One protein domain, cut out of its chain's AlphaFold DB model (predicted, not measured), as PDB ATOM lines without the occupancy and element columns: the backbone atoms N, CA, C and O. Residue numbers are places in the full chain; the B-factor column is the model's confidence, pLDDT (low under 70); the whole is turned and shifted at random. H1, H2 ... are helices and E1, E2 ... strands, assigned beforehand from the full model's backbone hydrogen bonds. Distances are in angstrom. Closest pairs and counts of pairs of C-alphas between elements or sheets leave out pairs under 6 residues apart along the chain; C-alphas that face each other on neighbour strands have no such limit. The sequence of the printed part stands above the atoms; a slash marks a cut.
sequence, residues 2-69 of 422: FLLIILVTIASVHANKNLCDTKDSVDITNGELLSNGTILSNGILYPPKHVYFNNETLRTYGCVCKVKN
ATOM      1  N   PHE A   2      14.919  14.845  -3.848       43.75
ATOM      2  CA  PHE A   2      14.195  13.851  -4.673       43.75
ATOM      3  C   PHE A   2      12.895  13.335  -4.025       43.75
ATOM      4  O   PHE A   2      11.843  13.361  -4.645       43.75
ATOM      5  N   LEU A   3      12.950  12.963  -2.741       50.03
ATOM      6  CA  LEU A   3      11.768  12.597  -1.945       50.03
ATOM      7  C   LEU A   3      10.743  13.731  -1.835       50.03
ATOM      8  O   LEU A   3       9.552  13.477  -1.843       50.03
ATOM      9  N   LEU A   4      11.201  14.979  -1.767       55.00
ATOM     10  CA  LEU A   4      10.333  16.147  -1.629       55.00
ATOM     11  C   LEU A   4       9.625  16.456  -2.954       55.00
ATOM     12  O   LEU A   4       8.455  16.793  -2.946       55.00
ATOM     13  N   ILE A   5      10.300  16.237  -4.088       54.97
ATOM     14  CA  ILE A   5       9.703  16.306  -5.428       54.97
ATOM     15  C   ILE A   5       8.667  15.191  -5.609       54.97
ATOM     16  O   ILE A   5       7.571  15.474  -6.067       54.97
ATOM     17  N   ILE A   6       8.967  13.955  -5.191       56.81
ATOM     18  CA  ILE A   6       8.004  12.837  -5.222       56.81
ATOM     19  C   ILE A   6       6.793  13.127  -4.322       56.81
ATOM     20  O   ILE A   6       5.656  12.892  -4.713       56.81
ATOM     21  N   LEU A   7       7.010  13.673  -3.126       57.53
ATOM     22  CA  LEU A   7       5.925  14.022  -2.207       57.53
ATOM     23  C   LEU A   7       5.079  15.189  -2.733       57.53
ATOM     24  O   LEU A   7       3.857  15.135  -2.638       57.53
ATOM     25  N   VAL A   8       5.702  16.207  -3.333       54.34
ATOM     26  CA  VAL A   8       4.999  17.339  -3.954       54.34
ATOM     27  C   VAL A   8       4.221  16.888  -5.192       54.34
ATOM     28  O   VAL A   8       3.081  17.303  -5.359       54.34
ATOM     29  N   THR A   9       4.754  15.990  -6.029       51.22
ATOM     30  CA  THR A   9       4.006  15.462  -7.183       51.22
ATOM     31  C   THR A   9       2.836  14.580  -6.753       51.22
ATOM     32  O   THR A   9       1.753  14.705  -7.320       51.22
ATOM     33  N   ILE A  10       2.999  13.755  -5.713       55.84
ATOM     34  CA  ILE A  10       1.894  12.985  -5.122       55.84
ATOM     35  C   ILE A  10       0.833  13.927  -4.535       55.84
ATOM     36  O   ILE A  10      -0.358  13.713  -4.769       55.84
ATOM     37  N   ALA A  11       1.233  14.981  -3.819       51.47
ATOM     38  CA  ALA A  11       0.312  15.956  -3.234       51.47
ATOM     39  C   ALA A  11      -0.473  16.735  -4.305       51.47
ATOM     40  O   ALA A  11      -1.691  16.870  -4.190       51.47
ATOM     41  N   SER A  12       0.179  17.165  -5.390       49.34
ATOM     42  CA  SER A  12      -0.476  17.874  -6.500       49.34
ATOM     43  C   SER A  12      -1.473  17.000  -7.269       49.34
ATOM     44  O   SER A  12      -2.498  17.499  -7.726       49.34
ATOM     45  N   VAL A  13      -1.232  15.685  -7.359       49.81
ATOM     46  CA  VAL A  13      -2.195  14.720  -7.932       49.81
ATOM     47  C   VAL A  13      -3.445  14.580  -7.053       49.81
ATOM     48  O   VAL A  13      -4.539  14.370  -7.573       49.81
ATOM     49  N   HIS A  14      -3.309  14.734  -5.733       45.69
ATOM     50  CA  HIS A  14      -4.437  14.678  -4.799       45.69
ATOM     51  C   HIS A  14      -5.199  16.007  -4.678       45.69
ATOM     52  O   HIS A  14      -6.345  16.000  -4.229       45.69
ATOM     53  N   ALA A  15      -4.597  17.130  -5.084       40.25
ATOM     54  CA  ALA A  15      -5.156  18.465  -4.882       40.25
ATOM     55  C   ALA A  15      -6.270  18.853  -5.872       40.25
ATOM     56  O   ALA A  15      -7.031  19.770  -5.580       40.25
ATOM     57  N   ASN A  16      -6.420  18.168  -7.012       44.03
ATOM     58  CA  ASN A  16      -7.448  18.526  -7.993       44.03
ATOM     59  C   ASN A  16      -8.634  17.556  -7.957       44.03
ATOM     60  O   ASN A  16      -8.790  16.669  -8.799       44.03
ATOM     61  N   LYS A  17      -9.470  17.717  -6.931       46.44
ATOM     62  CA  LYS A  17     -10.744  17.009  -6.789       46.44
ATOM     63  C   LYS A  17     -11.893  17.976  -7.081       46.44
ATOM     64  O   LYS A  17     -12.716  18.247  -6.215       46.44
ATOM     65  N   ASN A  18     -11.949  18.508  -8.304       53.06
ATOM     66  CA  ASN A  18     -13.150  19.204  -8.770       53.06
ATOM     67  C   ASN A  18     -14.332  18.221  -8.755       53.06
ATOM     68  O   ASN A  18     -14.206  17.088  -9.234       53.06
ATOM     69  N   LEU A  19     -15.460  18.636  -8.162       59.66
ATOM     70  CA  LEU A  19     -16.615  17.768  -7.893       59.66
ATOM     71  C   LEU A  19     -17.245  17.181  -9.172       59.66
ATOM     72  O   LEU A  19     -17.765  16.069  -9.133       59.66
ATOM     73  N   CYS A  20     -17.147  17.868 -10.309       68.19
ATOM     74  CA  CYS A  20     -17.478  17.351 -11.634       68.19
ATOM     75  C   CYS A  20     -16.928  18.300 -12.694       68.19
ATOM     76  O   CYS A  20     -17.105  19.506 -12.551       68.19
ATOM     77  N   ASP A  21     -16.321  17.793 -13.763       68.00
ATOM     78  CA  ASP A  21     -16.118  18.619 -14.956       68.00
ATOM     79  C   ASP A  21     -17.476  18.785 -15.667       68.00
ATOM     80  O   ASP A  21     -18.252  17.829 -15.760       68.00
ATOM     81  N   THR A  22     -17.782  19.977 -16.184       68.38
ATOM     82  CA  THR A  22     -19.035  20.243 -16.917       68.38
ATOM     83  C   THR A  22     -19.190  19.306 -18.118       68.38
ATOM     84  O   THR A  22     -20.311  18.923 -18.466       68.38
ATOM     85  N   LYS A  23     -18.057  18.861 -18.678       67.62
ATOM     86  CA  LYS A  23     -17.938  17.889 -19.774       67.62
ATOM     87  C   LYS A  23     -18.400  16.468 -19.412       67.62
ATOM     88  O   LYS A  23     -18.736  15.703 -20.308       67.62
ATOM     89  N   ASP A  24     -18.433  16.120 -18.125       73.06
ATOM     90  CA  ASP A  24     -18.871  14.809 -17.612       73.06
ATOM     91  C   ASP A  24     -20.260  14.859 -16.958       73.06
ATOM     92  O   ASP A  24     -20.737  13.863 -16.403       73.06
ATOM     93  N   SER A  25     -20.896  16.032 -16.995       82.81
ATOM     94  CA  SER A  25     -22.149  16.303 -16.303       82.81
ATOM     95  C   SER A  25     -23.349  16.300 -17.249       82.81
ATOM     96  O   SER A  25     -23.350  16.954 -18.302       82.81
ATOM     97  N   VAL A  26     -24.393  15.578 -16.849       86.56
ATOM     98  CA  VAL A  26     -25.673  15.483 -17.560       86.56
ATOM     99  C   VAL A  26     -26.772  16.142 -16.744       86.56
ATOM    100  O   VAL A  26     -26.729  16.119 -15.516       86.56
ATOM    101  N   ASP A  27     -27.716  16.774 -17.432       87.44
ATOM    102  CA  ASP A  27     -28.883  17.388 -16.803       87.44
ATOM    103  C   ASP A  27     -29.798  16.275 -16.272       87.44
ATOM    104  O   ASP A  27     -30.230  15.405 -17.029       87.44
ATOM    105  N   ILE A  28     -30.034  16.276 -14.963       90.38
ATOM    106  CA  ILE A  28     -30.879  15.306 -14.258       90.38
ATOM    107  C   ILE A  28     -31.993  16.006 -13.480       90.38
ATOM    108  O   ILE A  28     -32.549  15.429 -12.550       90.38
ATOM    109  N   THR A  29     -32.323  17.245 -13.854       89.38
ATOM    110  CA  THR A  29     -33.329  18.070 -13.167       89.38
ATOM    111  C   THR A  29     -34.686  17.370 -13.072       89.38
ATOM    112  O   THR A  29     -35.349  17.465 -12.049       89.38
ATOM    113  N   ASN A  30     -35.057  16.602 -14.102       88.38
ATOM    114  CA  ASN A  30     -36.324  15.866 -14.168       88.38
ATOM    115  C   ASN A  30     -36.246  14.442 -13.575       88.38
ATOM    116  O   ASN A  30     -37.103  13.613 -13.868       88.38
ATOM    117  N   GLY A  31     -35.191  14.120 -12.823       87.31
ATOM    118  CA  GLY A  31     -35.014  12.803 -12.216       87.31
ATOM    119  C   GLY A  31     -35.898  12.581 -10.987       87.31
ATOM    120  O   GLY A  31     -36.274  13.521 -10.291       87.31
ATOM    121  N   GLU A  32     -36.193  11.318 -10.690       92.81
ATOM    122  CA  GLU A  32     -36.966  10.914  -9.514       92.81
ATOM    123  C   GLU A  32     -36.070  10.901  -8.267       92.81
ATOM    124  O   GLU A  32     -35.032  10.235  -8.238       92.81
ATOM    125  N   LEU A  33     -36.454  11.646  -7.228       90.31
ATOM    126  CA  LEU A  33     -35.724  11.689  -5.964       90.31
ATOM    127  C   LEU A  33     -36.151  10.528  -5.059       90.31
ATOM    128  O   LEU A  33     -37.301  10.441  -4.635       90.31
ATOM    129  N   LEU A  34     -35.201   9.664  -4.715       91.88
ATOM    130  CA  LEU A  34     -35.407   8.549  -3.796       91.88
ATOM    131  C   LEU A  34     -35.286   9.012  -2.338       91.88
ATOM    132  O   LEU A  34     -34.603   9.987  -2.023       91.88
ATOM    133  N   SER A  35     -35.877   8.248  -1.416       86.88
ATOM    134  CA  SER A  35     -35.898   8.541   0.028       86.88
ATOM    135  C   SER A  35     -34.513   8.687   0.679       86.88
ATOM    136  O   SER A  35     -34.387   9.301   1.734       86.88
ATOM    137  N   ASN A  36     -33.460   8.161   0.048       86.75
ATOM    138  CA  ASN A  36     -32.070   8.261   0.502       86.75
ATOM    139  C   ASN A  36     -31.299   9.466  -0.091       86.75
ATOM    140  O   ASN A  36     -30.080   9.549   0.076       86.75
ATOM    141  N   GLY A  37     -31.974  10.360  -0.822       83.25
ATOM    142  CA  GLY A  37     -31.379  11.527  -1.486       83.25
ATOM    143  C   GLY A  37     -30.715  11.238  -2.840       83.25
ATOM    144  O   GLY A  37     -30.153  12.142  -3.453       83.25
ATOM    145  N   THR A  38     -30.749   9.994  -3.321       90.00
ATOM    146  CA  THR A  38     -30.256   9.617  -4.659       90.00
ATOM    147  C   THR A  38     -31.273  10.024  -5.721       90.00
ATOM    148  O   THR A  38     -32.470   9.866  -5.511       90.00
ATOM    149  N   ILE A  39     -30.809  10.502  -6.876       91.25
ATOM    150  CA  ILE A  39     -31.676  10.860  -8.007       91.25
ATOM    151  C   ILE A  39     -31.599   9.761  -9.071       91.25
ATOM    152  O   ILE A  39     -30.503   9.418  -9.515       91.25
ATOM    153  N   LEU A  40     -32.736   9.210  -9.491       89.44
ATOM    154  CA  LEU A  40     -32.846   8.298 -10.629       89.44
ATOM    155  C   LEU A  40     -33.169   9.100 -11.895       89.44
ATOM    156  O   LEU A  40     -34.204   9.752 -11.978       89.44
ATOM    157  N   SER A  41     -32.296   9.046 -12.899       88.56
ATOM    158  CA  SER A  41     -32.538   9.691 -14.196       88.56
ATOM    159  C   SER A  41     -32.018   8.816 -15.331       88.56
ATOM    160  O   SER A  41     -30.905   8.295 -15.250       88.56
ATOM    161  N   ASN A  42     -32.831   8.618 -16.376       81.12
ATOM    162  CA  ASN A  42     -32.522   7.767 -17.537       81.12
ATOM    163  C   ASN A  42     -31.997   6.364 -17.156       81.12
ATOM    164  O   ASN A  42     -31.052   5.856 -17.760       81.12
ATOM    165  N   GLY A  43     -32.564   5.753 -16.107       80.31
ATOM    166  CA  GLY A  43     -32.159   4.427 -15.618       80.31
ATOM    167  C   GLY A  43     -30.818   4.385 -14.867       80.31
ATOM    168  O   GLY A  43     -30.295   3.300 -14.619       80.31
ATOM    169  N   ILE A  44     -30.239   5.536 -14.505       85.56
ATOM    170  CA  ILE A  44     -28.985   5.647 -13.744       85.56
ATOM    171  C   ILE A  44     -29.257   6.308 -12.388       85.56
ATOM    172  O   ILE A  44     -29.938   7.329 -12.305       85.56
ATOM    173  N   LEU A  45     -28.695   5.728 -11.325       89.94
ATOM    174  CA  LEU A  45     -28.778   6.243  -9.958       89.94
ATOM    175  C   LEU A  45     -27.604   7.184  -9.661       89.94
ATOM    176  O   LEU A  45     -26.440   6.786  -9.749       89.94
ATOM    177  N   TYR A  46     -27.910   8.418  -9.264       89.69
ATOM    178  CA  TYR A  46     -26.950   9.474  -8.950       89.69
ATOM    179  C   TYR A  46     -26.951   9.781  -7.448       89.69
ATOM    180  O   TYR A  46     -27.858  10.457  -6.958       89.69
ATOM    181  N   PRO A  47     -25.949   9.304  -6.685       88.75
ATOM    182  CA  PRO A  47     -25.843   9.612  -5.262       88.75
ATOM    183  C   PRO A  47     -25.543  11.104  -5.025       88.75
ATOM    184  O   PRO A  47     -24.802  11.680  -5.829       88.75
ATOM    185  N   PRO A  48     -25.963  11.697  -3.887       84.44
ATOM    186  CA  PRO A  48     -25.792  13.128  -3.592       84.44
ATOM    187  C   PRO A  48     -24.371  13.668  -3.811       84.44
ATOM    188  O   PRO A  48     -24.181  14.772  -4.304       84.44
ATOM    189  N   LYS A  49     -23.347  12.856  -3.513       83.12
ATOM    190  CA  LYS A  49     -21.923  13.203  -3.695       83.12
ATOM    191  C   LYS A  49     -21.495  13.492  -5.144       83.12
ATOM    192  O   LYS A  49     -20.392  13.986  -5.352       83.12
ATOM    193  N   HIS A  50     -22.300  13.108  -6.132       85.12
ATOM    194  CA  HIS A  50     -22.015  13.263  -7.563       85.12
ATOM    195  C   HIS A  50     -23.054  14.139  -8.269       85.12
ATOM    196  O   HIS A  50     -23.169  14.088  -9.495       85.12
ATOM    197  N   VAL A  51     -23.819  14.906  -7.496       86.56
ATOM    198  CA  VAL A  51     -24.854  15.814  -7.978       86.56
ATOM    199  C   VAL A  51     -24.485  17.228  -7.554       86.56
ATOM    200  O   VAL A  51     -24.022  17.446  -6.437       86.56
ATOM    201  N   TYR A  52     -24.681  18.190  -8.448       85.88
ATOM    202  CA  TYR A  52     -24.550  19.604  -8.125       85.88
ATOM    203  C   TYR A  52     -25.688  20.395  -8.762       85.88
ATOM    204  O   TYR A  52     -26.184  20.054  -9.836       85.88
ATOM    205  N   PHE A  53     -26.101  21.462  -8.089       84.44
ATOM    206  CA  PHE A  53     -27.086  22.399  -8.606       84.44
ATOM    207  C   PHE A  53     -26.362  23.603  -9.210       84.44
ATOM    208  O   PHE A  53     -25.445  24.152  -8.596       84.44
ATOM    209  N   ASN A  54     -26.739  23.984 -10.427       81.62
ATOM    210  CA  ASN A  54     -26.222  25.174 -11.081       81.62
ATOM    211  C   ASN A  54     -27.193  26.337 -10.851       81.62
ATOM    212  O   ASN A  54     -28.306  26.337 -11.377       81.62
ATOM    213  N   ASN A  55     -26.738  27.335 -10.094       77.81
ATOM    214  CA  ASN A  55     -27.526  28.519  -9.752       77.81
ATOM    215  C   ASN A  55     -27.824  29.423 -10.960       77.81
ATOM    216  O   ASN A  55     -28.819  30.138 -10.933       77.81
ATOM    217  N   GLU A  56     -27.001  29.399 -12.013       82.31
ATOM    218  CA  GLU A  56     -27.190  30.238 -13.206       82.31
ATOM    219  C   GLU A  56     -28.252  29.663 -14.145       82.31
ATOM    220  O   GLU A  56     -29.081  30.393 -14.682       82.31
ATOM    221  N   THR A  57     -28.241  28.343 -14.346       81.62
ATOM    222  CA  THR A  57     -29.191  27.666 -15.240       81.62
ATOM    223  C   THR A  57     -30.420  27.123 -14.517       81.62
ATOM    224  O   THR A  57     -31.327  26.624 -15.182       81.62
ATOM    225  N   LEU A  58     -30.450  27.217 -13.180       86.56
ATOM    226  CA  LEU A  58     -31.478  26.662 -12.291       86.56
ATOM    227  C   LEU A  58     -31.727  25.165 -12.531       86.56
ATOM    228  O   LEU A  58     -32.859  24.685 -12.472       86.56
ATOM    229  N   ARG A  59     -30.659  24.422 -12.837       88.00
ATOM    230  CA  ARG A  59     -30.712  23.001 -13.206       88.00
ATOM    231  C   ARG A  59     -29.811  22.155 -12.328       88.00
ATOM    232  O   ARG A  59     -28.730  22.580 -11.915       88.00
ATOM    233  N   THR A  60     -30.241  20.922 -12.105       87.88
ATOM    234  CA  THR A  60     -29.496  19.912 -11.356       87.88
ATOM    235  C   THR A  60     -28.725  19.026 -12.322       87.88
ATOM    236  O   THR A  60     -29.297  18.440 -13.241       87.88
ATOM    237  N   TYR A  61     -27.423  18.888 -12.098       88.00
ATOM    238  CA  TYR A  61     -26.534  18.091 -12.933       88.00
ATOM    239  C   TYR A  61     -25.929  16.925 -12.155       88.00
ATOM    240  O   TYR A  61     -25.560  17.054 -10.989       88.00
ATOM    241  N   GLY A  62     -25.785  15.785 -12.830       88.75
ATOM    242  CA  GLY A  62     -25.168  14.574 -12.295       88.75
ATOM    243  C   GLY A  62     -23.914  14.169 -13.063       88.75
ATOM    244  O   GLY A  62     -23.872  14.237 -14.292       88.75
ATOM    245  N   CYS A  63     -22.893  13.694 -12.351       86.56
ATOM    246  CA  CYS A  63     -21.647  13.194 -12.937       86.56
ATOM    247  C   CYS A  63     -21.789  11.755 -13.432       86.56
ATOM    248  O   CYS A  63     -21.393  10.809 -12.742       86.56
ATOM    249  N   VAL A  64     -22.320  11.569 -14.639       84.62
ATOM    250  CA  VAL A  64     -22.595  10.227 -15.180       84.62
ATOM    251  C   VAL A  64     -21.337   9.359 -15.244       84.62
ATOM    252  O   VAL A  64     -21.365   8.206 -14.819       84.62
ATOM    253  N   CYS A  65     -20.192   9.936 -15.618       77.81
ATOM    254  CA  CYS A  65     -18.941   9.191 -15.742       77.81
ATOM    255  C   CYS A  65     -18.263   8.830 -14.399       77.81
ATOM    256  O   CYS A  65     -17.224   8.168 -14.384       77.81
ATOM    257  N   LYS A  66     -18.808   9.287 -13.261       80.50
ATOM    258  CA  LYS A  66     -18.353   8.906 -11.908       80.50
ATOM    259  C   LYS A  66     -19.211   7.810 -11.284       80.50
ATOM    260  O   LYS A  66     -18.747   7.135 -10.368       80.50
ATOM    261  N   VAL A  67     -20.444   7.654 -11.762       80.31
ATOM    262  CA  VAL A  67     -21.400   6.649 -11.277       80.31
ATOM    263  C   VAL A  67     -21.464   5.424 -12.184       80.31
ATOM    264  O   VAL A  67     -21.785   4.340 -11.708       80.31
ATOM    265  N   LYS A  68     -21.120   5.573 -13.469       78.69
ATOM    266  CA  LYS A  68     -21.174   4.506 -14.471       78.69
ATOM    267  C   LYS A  68     -20.068   4.675 -15.516       78.69
ATOM    268  O   LYS A  68     -19.523   5.767 -15.687       78.69
ATOM    269  N   ASN A  69     -19.742   3.599 -16.232       73.62
ATOM    270  CA  ASN A  69     -18.883   3.696 -17.412       73.62
ATOM    271  C   ASN A  69     -19.547   4.608 -18.446       73.62
ATOM    272  O   ASN A  69     -20.754   4.543 -18.641       73.62
TER     273      ASN A  69
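AT A GLANCE: This is residues 2 to 69 of the 422 residues of the protein "Methuselah-like protein 10" of Bombyx mori (UniProt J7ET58). One helix, H1, sticks out as part of a long arm, residues 2 to 18, from a small compact body. That body holds a three-stranded antiparallel sheet in the order E1 - E5 - E4, with a small hairpin of E2 and E3 and the short helix H2 beside it. The printed part has 68 residues, with two named helices and five named strands in the order H1 E1 E2 E3 E4 E5 H2, a mixed class of helices and strands. The whole is loose, with a radius of gyration of the C-alphas of 15.8 A, and spans 51 by 25 by 21 A; the arm makes the length.

HOW THE PARTS SIT: Residues 2 to 18, of which 2 to 15 belong to H1, stand free; every O i to N i+4 pair in H1 is within hydrogen-bond range. E1, residues 25 to 27, is antiparallel to E5, residues 59 to 63, at 141 degrees, with N 26 and O 62 2.9 A apart. E2, residues 39 to 41, and E3, residues 44 to 46, form an antiparallel hairpin, with N 46 and O 39 2.8 A apart. E4, residues 51 to 54, forms an antiparallel hairpin with E5, with N 61 and O 52 2.8 A apart. H2, residues 64 to 67, only grazes the sheet with residues 64 to 66 and is too short for an O i to N i+4 pair.

IN THESE COORDINATES: H1 begins at C-alpha 2 (14.195, 13.851, -4.673) and is 19.9 A long. E1 is 6.8 A, E2 6.4 A, E3 6.5 A, E4 10.0 A and E5 13.4 A long. H2, 5.4 A, ends at C-alpha 67 (-21.400, 6.649, -11.277).

THE WHOLE: The C-alphas of Phe 2 and Glu 32, the two farthest apart, are 51.5 A apart. The printed part has no cut, and E1 to E2 is a long link. Residues 2 to 23 have pLDDT under 70.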